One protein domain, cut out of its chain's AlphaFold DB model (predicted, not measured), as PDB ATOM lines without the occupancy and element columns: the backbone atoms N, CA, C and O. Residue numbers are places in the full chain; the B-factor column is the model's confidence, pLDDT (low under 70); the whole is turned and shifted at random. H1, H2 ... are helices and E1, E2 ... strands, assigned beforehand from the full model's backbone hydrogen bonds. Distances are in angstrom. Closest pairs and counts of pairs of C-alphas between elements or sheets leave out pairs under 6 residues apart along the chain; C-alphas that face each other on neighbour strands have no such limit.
ATOM      1  N   PRO A  15     126.722 130.064 148.946       71.50
ATOM      2  CA  PRO A  15     125.914 129.662 150.102       71.50
ATOM      3  C   PRO A  15     124.811 128.637 149.779       71.50
ATOM      4  O   PRO A  15     123.954 128.382 150.620       71.50
ATOM      5  N   SER A  16     124.787 128.058 148.574       79.62
ATOM      6  CA  SER A  16     123.777 127.059 148.221       79.62
ATOM      7  C   SER A  16     123.979 125.742 148.968       79.62
ATOM      8  O   SER A  16     125.105 125.347 149.277       79.62
ATOM      9  N   VAL A  17     122.874 125.053 149.248       83.88
ATOM     10  CA  VAL A  17     122.870 123.771 149.960       83.88
ATOM     11  C   VAL A  17     122.145 122.703 149.139       83.88
ATOM     12  O   VAL A  17     121.244 123.044 148.369       83.88
ATOM     13  N   PRO A  18     122.486 121.415 149.293       86.00
ATOM     14  CA  PRO A  18     121.780 120.339 148.607       86.00
ATOM     15  C   PRO A  18     120.285 120.330 148.938       86.00
ATOM     16  O   PRO A  18     119.874 120.573 150.077       86.00
ATOM     17  N   ALA A  19     119.468 120.054 147.930       86.38
ATOM     18  CA  ALA A  19     118.023 119.968 148.030       86.38
ATOM     19  C   ALA A  19     117.450 118.987 147.010       86.38
ATOM     20  O   ALA A  19     118.109 118.569 146.058       86.38
ATOM     21  N   LYS A  20     116.182 118.645 147.217       86.06
ATOM     22  CA  LYS A  20     115.398 117.807 146.322       86.06
ATOM     23  C   LYS A  20     114.057 118.485 146.091       86.06
ATOM     24  O   LYS A  20     113.406 118.886 147.058       86.06
ATOM     25  N   ASP A  21     113.687 118.663 144.829       83.44
ATOM     26  CA  ASP A  21     112.366 119.188 144.482       83.44
ATOM     27  C   ASP A  21     111.282 118.101 144.600       83.44
ATOM     28  O   ASP A  21     111.572 116.917 144.806       83.44
ATOM     29  N   ASN A  22     110.015 118.498 144.479       86.00
ATOM     30  CA  ASN A  22     108.881 117.570 144.550       86.00
ATOM     31  C   ASN A  22     108.848 116.555 143.395       86.00
ATOM     32  O   ASN A  22     108.179 115.530 143.502       86.00
ATOM     33  N   GLN A  23     109.578 116.808 142.305       81.44
ATOM     34  CA  GLN A  23     109.744 115.871 141.188       81.44
ATOM     35  C   GLN A  23     110.848 114.842 141.466       81.44
ATOM     36  O   GLN A  23     111.063 113.917 140.685       81.44
ATOM     37  N   GLY A  24     111.537 114.978 142.599       79.69
ATOM     38  CA  GLY A  24     112.591 114.085 143.030       79.69
ATOM     39  C   GLY A  24     113.947 114.371 142.394       79.69
ATOM     40  O   GLY A  24     114.834 113.523 142.491       79.69
ATOM     41  N   VAL A  25     114.129 115.540 141.780       80.69
ATOM     42  CA  VAL A  25     115.393 115.939 141.168       80.69
ATOM     43  C   VAL A  25     116.326 116.507 142.232       80.69
ATOM     44  O   VAL A  25     115.978 117.449 142.951       80.69
ATOM     45  N   GLU A  26     117.525 115.936 142.333       82.50
ATOM     46  CA  GLU A  26     118.580 116.473 143.191       82.50
ATOM     47  C   GLU A  26     119.133 117.770 142.595       82.50
ATOM     48  O   GLU A  26     119.411 117.867 141.397       82.50
ATOM     49  N   CYS A  27     119.248 118.800 143.425       80.94
ATOM     50  CA  CYS A  27     119.667 120.131 143.008       80.94
ATOM     51  C   CYS A  27     120.282 120.918 144.171       80.94
ATOM     52  O   CYS A  27     120.343 120.444 145.304       80.94
ATOM     53  N   CYS A  28     120.733 122.140 143.892       83.19
ATOM     54  CA  CYS A  28     121.190 123.069 144.919       83.19
ATOM     55  C   CYS A  28     120.122 124.130 145.152       83.19
ATOM     56  O   CYS A  28     119.673 124.778 144.203       83.19
ATOM     57  N   ARG A  29     119.720 124.320 146.409       84.38
ATOM     58  CA  ARG A  29     118.840 125.417 146.809       84.38
ATOM     59  C   ARG A  29     119.652 126.590 147.316       84.38
ATOM     60  O   ARG A  29     120.592 126.412 148.093       84.38
ATOM     61  N   LEU A  30     119.250 127.788 146.921       83.06
ATOM     62  CA  LEU A  30     119.753 129.009 147.531       83.06
ATOM     63  C   LEU A  30     118.909 129.328 148.779       83.06
ATOM     64  O   LEU A  30     117.687 129.430 148.641       83.06
ATOM     65  N   PRO A  31     119.502 129.455 149.980       80.38
ATOM     66  CA  PRO A  31     118.766 129.834 151.185       80.38
ATOM     67  C   PRO A  31     118.135 131.215 150.990       80.38
ATOM     68  O   PRO A  31     118.796 132.120 150.487       80.38
ATOM     69  N   SER A  32     116.861 131.394 151.339       74.50
ATOM     70  CA  SER A  32     116.195 132.698 151.208       74.50
ATOM     71  C   SER A  32     116.652 133.694 152.274       74.50
ATOM     72  O   SER A  32     116.511 134.895 152.085       74.50
ATOM     73  N   GLU A  33     117.226 133.203 153.373       77.56
ATOM     74  CA  GLU A  33     117.695 133.985 154.518       77.56
ATOM     75  C   GLU A  33     118.840 134.943 154.160       77.56
ATOM     76  O   GLU A  33     119.062 135.921 154.866       77.56
ATOM     77  N   ILE A  34     119.553 134.692 153.055       68.81
ATOM     78  CA  ILE A  34     120.612 135.592 152.573       68.81
ATOM     79  C   ILE A  34     120.050 136.834 151.867       68.81
ATOM     80  O   ILE A  34     120.808 137.757 151.575       68.81
ATOM     81  N   PHE A  35     118.746 136.865 151.573       67.50
ATOM     82  CA  PHE A  35     118.103 137.987 150.899       67.50
ATOM     83  C   PHE A  35     117.230 138.784 151.872       67.50
ATOM     84  O   PHE A  35     116.355 138.213 152.521       67.50
ATOM     85  N   PRO A  36     117.391 140.119 151.930       66.69
ATOM     86  CA  PRO A  36     116.604 140.970 152.823       66.69
ATOM     87  C   PRO A  36     115.123 141.052 152.417       66.69
ATOM     88  O   PRO A  36     114.263 141.303 153.257       66.69
ATOM     89  N   HIS A  37     114.806 140.812 151.138       72.00
ATOM     90  CA  HIS A  37     113.441 140.852 150.616       72.00
ATOM     91  C   HIS A  37     113.144 139.660 149.704       72.00
ATOM     92  O   HIS A  37     113.919 139.328 148.807       72.00
ATOM     93  N   LYS A  38     111.955 139.070 149.877       69.38
ATOM     94  CA  LYS A  38     111.475 137.925 149.085       69.38
ATOM     95  C   LYS A  38     111.381 138.222 147.582       69.38
ATOM     96  O   LYS A  38     111.641 137.340 146.775       69.38
ATOM     97  N   VAL A  39     111.047 139.458 147.207       74.75
ATOM     98  CA  VAL A  39     110.973 139.875 145.795       74.75
ATOM     99  C   VAL A  39     112.343 139.752 145.124       74.75
ATOM    100  O   VAL A  39     112.454 139.147 144.065       74.75
ATOM    101  N   ILE A  40     113.399 140.214 145.800       69.25
ATOM    102  CA  ILE A  40     114.781 140.133 145.307       69.25
ATOM    103  C   ILE A  40     115.215 138.669 145.163       69.25
ATOM    104  O   ILE A  40     115.892 138.317 144.203       69.25
ATOM    105  N   TYR A  41     114.798 137.797 146.086       71.25
ATOM    106  CA  TYR A  41     115.069 136.359 145.996       71.25
ATOM    107  C   TYR A  41     114.461 135.726 144.738       71.25
ATOM    108  O   TYR A  41     115.129 134.960 144.044       71.25
ATOM    109  N   GLU A  42     113.205 136.048 144.428       72.19
ATOM    110  CA  GLU A  42     112.521 135.526 143.242       72.19
ATOM    111  C   GLU A  42     113.108 136.100 141.943       72.19
ATOM    112  O   GLU A  42     113.288 135.355 140.980       72.19
ATOM    113  N   GLU A  43     113.484 137.384 141.927       71.56
ATOM    114  CA  GLU A  43     114.173 138.019 140.793       71.56
ATOM    115  C   GLU A  43     115.568 137.434 140.552       71.56
ATOM    116  O   GLU A  43     115.946 137.169 139.409       71.56
ATOM    117  N   PHE A  44     116.325 137.179 141.621       69.25
ATOM    118  CA  PHE A  44     117.623 136.511 141.543       69.25
ATOM    119  C   PHE A  44     117.476 135.067 141.050       69.25
ATOM    120  O   PHE A  44     118.331 134.552 140.325       69.25
ATOM    121  N   CYS A  45     116.352 134.432 141.383       74.69
ATOM    122  CA  CYS A  45     115.985 133.111 140.902       74.69
ATOM    123  C   CYS A  45     115.307 133.097 139.526       74.69
ATOM    124  O   CYS A  45     114.429 132.276 139.236       74.69
ATOM    125  N   ASN A  46     115.722 134.010 138.658       68.00
ATOM    126  CA  ASN A  46     115.339 133.994 137.263       68.00
ATOM    127  C   ASN A  46     116.333 133.151 136.451       68.00
ATOM    128  O   ASN A  46     117.550 133.213 136.662       68.00
ATOM    129  N   THR A  47     115.799 132.422 135.468       62.50
ATOM    130  CA  THR A  47     116.542 131.651 134.458       62.50
ATOM    131  C   THR A  47     117.658 132.438 133.780       62.50
ATOM    132  O   THR A  47     118.653 131.849 133.367       62.50
ATOM    133  N   VAL A  48     117.497 133.759 133.660       59.25
ATOM    134  CA  VAL A  48     118.491 134.654 133.052       59.25
ATOM    135  C   VAL A  48     119.761 134.752 133.899       59.25
ATOM    136  O   VAL A  48     120.849 134.912 133.351       59.25
ATOM    137  N   TYR A  49     119.634 134.636 135.221       57.78
ATOM    138  CA  TYR A  49     120.734 134.843 136.150       57.78
ATOM    139  C   TYR A  49     121.357 133.514 136.582       57.78
ATOM    140  O   TYR A  49     122.466 133.187 136.156       57.78
ATOM    141  N   PHE A  50     120.667 132.741 137.429       63.34
ATOM    142  CA  PHE A  50     121.330 131.651 138.160       63.34
ATOM    143  C   PHE A  50     120.468 130.416 138.447       63.34
ATOM    144  O   PHE A  50     121.025 129.372 138.801       63.34
ATOM    145  N   GLY A  51     119.143 130.487 138.306       73.19
ATOM    146  CA  GLY A  51     118.269 129.396 138.739       73.19
ATOM    147  C   GLY A  51     116.835 129.505 138.248       73.19
ATOM    148  O   GLY A  51     116.507 130.346 137.420       73.19
ATOM    149  N   VAL A  52     115.988 128.617 138.750       79.56
ATOM    150  CA  VAL A  52     114.548 128.588 138.486       79.56
ATOM    151  C   VAL A  52     113.833 128.363 139.803       79.56
ATOM    152  O   VAL A  52     114.261 127.544 140.616       79.56
ATOM    153  N   MET A  53     112.728 129.062 140.026       84.81
ATOM    154  CA  MET A  53     111.872 128.766 141.168       84.81
ATOM    155  C   MET A  53     111.270 127.364 141.021       84.81
ATOM    156  O   MET A  53     110.656 127.055 140.002       84.81
ATOM    157  N   ALA A  54     111.433 126.532 142.045       83.19
ATOM    158  CA  ALA A  54     110.919 125.171 142.099       83.19
ATOM    159  C   ALA A  54     110.113 124.945 143.382       83.19
ATOM    160  O   ALA A  54     110.353 125.582 144.411       83.19
ATOM    161  N   ASP A  55     109.162 124.015 143.322       86.12
ATOM    162  CA  ASP A  55     108.389 123.582 144.482       86.12
ATOM    163  C   ASP A  55     109.117 122.446 145.205       86.12
ATOM    164  O   ASP A  55     109.390 121.385 144.634       86.12
ATOM    165  N   GLY A  56     109.439 122.680 146.476       84.88
ATOM    166  CA  GLY A  56     110.016 121.687 147.368       84.88
ATOM    167  C   GLY A  56     109.050 121.221 148.449       84.88
ATOM    168  O   GLY A  56     107.984 121.814 148.642       84.88
ATOM    169  N   PRO A  57     109.460 120.207 149.227       81.38
ATOM    170  CA  PRO A  57     108.653 119.675 150.323       81.38
ATOM    171  C   PRO A  57     108.419 120.708 151.435       81.38
ATOM    172  O   PRO A  57     107.416 120.647 152.135       81.38
ATOM    173  N   ASN A  58     109.320 121.689 151.562       81.81
ATOM    174  CA  ASN A  58     109.248 122.766 152.551       81.81
ATOM    175  C   ASN A  58     108.748 124.096 151.951       81.81
ATOM    176  O   ASN A  58     108.927 125.149 152.556       81.81
ATOM    177  N   GLY A  59     108.161 124.061 150.751       83.62
ATOM    178  CA  GLY A  59     107.710 125.242 150.015       83.62
ATOM    179  C   GLY A  59     108.602 125.603 148.827       83.62
ATOM    180  O   GLY A  59     109.515 124.864 148.450       83.62
ATOM    181  N   ARG A  60     108.302 126.748 148.206       84.81
ATOM    182  CA  ARG A  60     109.022 127.238 147.024       84.81
ATOM    183  C   ARG A  60     110.442 127.657 147.373       84.81
ATOM    184  O   ARG A  60     110.651 128.437 148.297       84.81
ATOM    185  N   PHE A  61     111.399 127.195 146.581       85.62
ATOM    186  CA  PHE A  61     112.803 127.553 146.718       85.62
ATOM    187  C   PHE A  61     113.437 127.809 145.355       85.62
ATOM    188  O   PHE A  61     112.948 127.370 144.315       85.62
ATOM    189  N   CYS A  62     114.555 128.522 145.367       83.56
ATOM    190  CA  CYS A  62     115.337 128.755 144.177       83.56
ATOM    191  C   CYS A  62     116.218 127.548 143.863       83.56
ATOM    192  O   CYS A  62     117.197 127.297 144.571       83.56
ATOM    193  N   ARG A  63     115.877 126.813 142.802       82.06
ATOM    194  CA  ARG A  63     116.669 125.705 142.277       82.06
ATOM    195  C   ARG A  63     117.757 126.251 141.359       82.06
ATOM    196  O   ARG A  63     117.481 126.754 140.273       82.06
ATOM    197  N   LEU A  64     119.007 126.099 141.768       77.00
ATOM    198  CA  LEU A  64     120.162 126.388 140.926       77.00
ATOM    199  C   LEU A  64     120.414 125.184 140.013       77.00
ATOM    200  O   LEU A  64     120.398 124.036 140.466       77.00
ATOM    201  N   SER A  65     120.619 125.424 138.715       62.94
ATOM    202  CA  SER A  65     120.956 124.338 137.789       62.94
ATOM    203  C   SER A  65     122.429 123.945 137.954       62.94
ATOM    204  O   SER A  65     123.300 124.812 138.047       62.94
ATOM    205  N   SER A  66     122.727 122.646 137.926       51.66
ATOM    206  CA  SER A  66     124.086 122.078 137.948       51.66
ATOM    207  C   SER A  66     124.972 122.528 136.767       51.66
ATOM    208  O   SER A  66     126.188 122.347 136.802       51.66
ATOM    209  N   ILE A  67     124.408 123.212 135.758       50.44
ATOM    210  CA  ILE A  67     125.134 123.844 134.636       50.44
ATOM    211  C   ILE A  67     125.969 125.070 135.082       50.44
ATOM    212  O   ILE A  67     126.684 125.675 134.279       50.44
TER     213      ILE A  67
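What this domain is: This is residues 15 to 67 of the 98 residues of an uncharacterized protein of Brugia timori (UniProt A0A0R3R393). One strongly twisted, curled sheet of four strands is built from two hairpins, E1 with E2 and E3 with E4, that are joined where E2 runs beside E4, and a single short helix, H1, covers one face of the sheet over E4 and E3. From edge to edge the strands' lines turn by 123 degrees and the way across the sheet turns by 85 degrees, and the end of E1 comes near the end of E3. The printed part has 53 residues, with one named helix and four named strands that follow each other as E1, E2, H1, E3, E4; the sheet's order is E1, E2, E4, E3, all antiparallel, and the class is mixed, helices and strands. The whole is compact, with a radius of gyration of the C-alphas of 10.1 A, and its C-alphas span 28 by 23 by 17 A.

How they stand to each other: Begin at the two inner strands, E2, residues 26 to 30, and E4, residues 59 to 64. They are antiparallel: look for N 64 and O 28, 2.8 A apart, and N 30 and O 62, 3.2 A apart, both within hydrogen-bond range. On from E4 you reach the edge strand E3, residues 51 to 56, which forms a hairpin with it through a tight link of 2 residues. E3 and E4 are antiparallel at 147 degrees between their directions, with N 52 and O 63 at 2.8 A and N 61 and O 54 at 2.9 A. On from E2 you reach the other edge strand, E1, residues 17 to 20, and these two are a hairpin with a tight link of 5 residues. E1 and E2 are antiparallel at 132 degrees, with N 19 and O 27 at 2.8 A and N 29 and O 17 at 2.8 A. The closest C-alphas of the two edge strands are those of Lys 20 and Gly 56, 6.7 A apart. Now find H1, residues 38 to 44, which is on the sheet at a height of 9.4 A. It lies over E4 and only just over E3, with 3 of its C-alphas falling on E3. It runs along the strands, at 21 degrees to E4 on the local plane. Glu 42 has the closest C-alpha of H1 to both strands, 7.1 A from that of Met 53 in E3 and 7.4 A from that of Cys 62 in E4. E2, H1 and E3 form a split strand-helix-strand unit, two strands that follow each other among the strands with a helix between them along the chain and E4 between them in the sheet; its crossover is right-handed. In H1 every O i to N i+4 pair is within hydrogen-bond range.

Where its parts are: Find C-alpha 17 at (122.870, 123.771, 149.960), where E1 begins; it runs 10.2 A to C-alpha 20. E2 covers 13.3 A from Glu 26 to Leu 30. H1 begins at C-alpha 38, at (111.475, 137.925, 149.085), and covers 9.8 A to Phe 44. E3 covers 14.2 A from Gly 51 to Gly 56. E4 covers 15.5 A from Gly 59 to Leu 64, whose C-alpha is at (120.162, 126.388, 140.926).

The domain as a whole: The two C-alphas farthest apart are those of Gly 24 and Pro 36, 28.9 A. The printed part runs from residue 15 to 67 with no cut, and no link is long. The mean pLDDT of the printed part is 76.0. Look for values under 70 at residues 34 to 36, 38, 40, 44, 46 to 50 and 65 to 67.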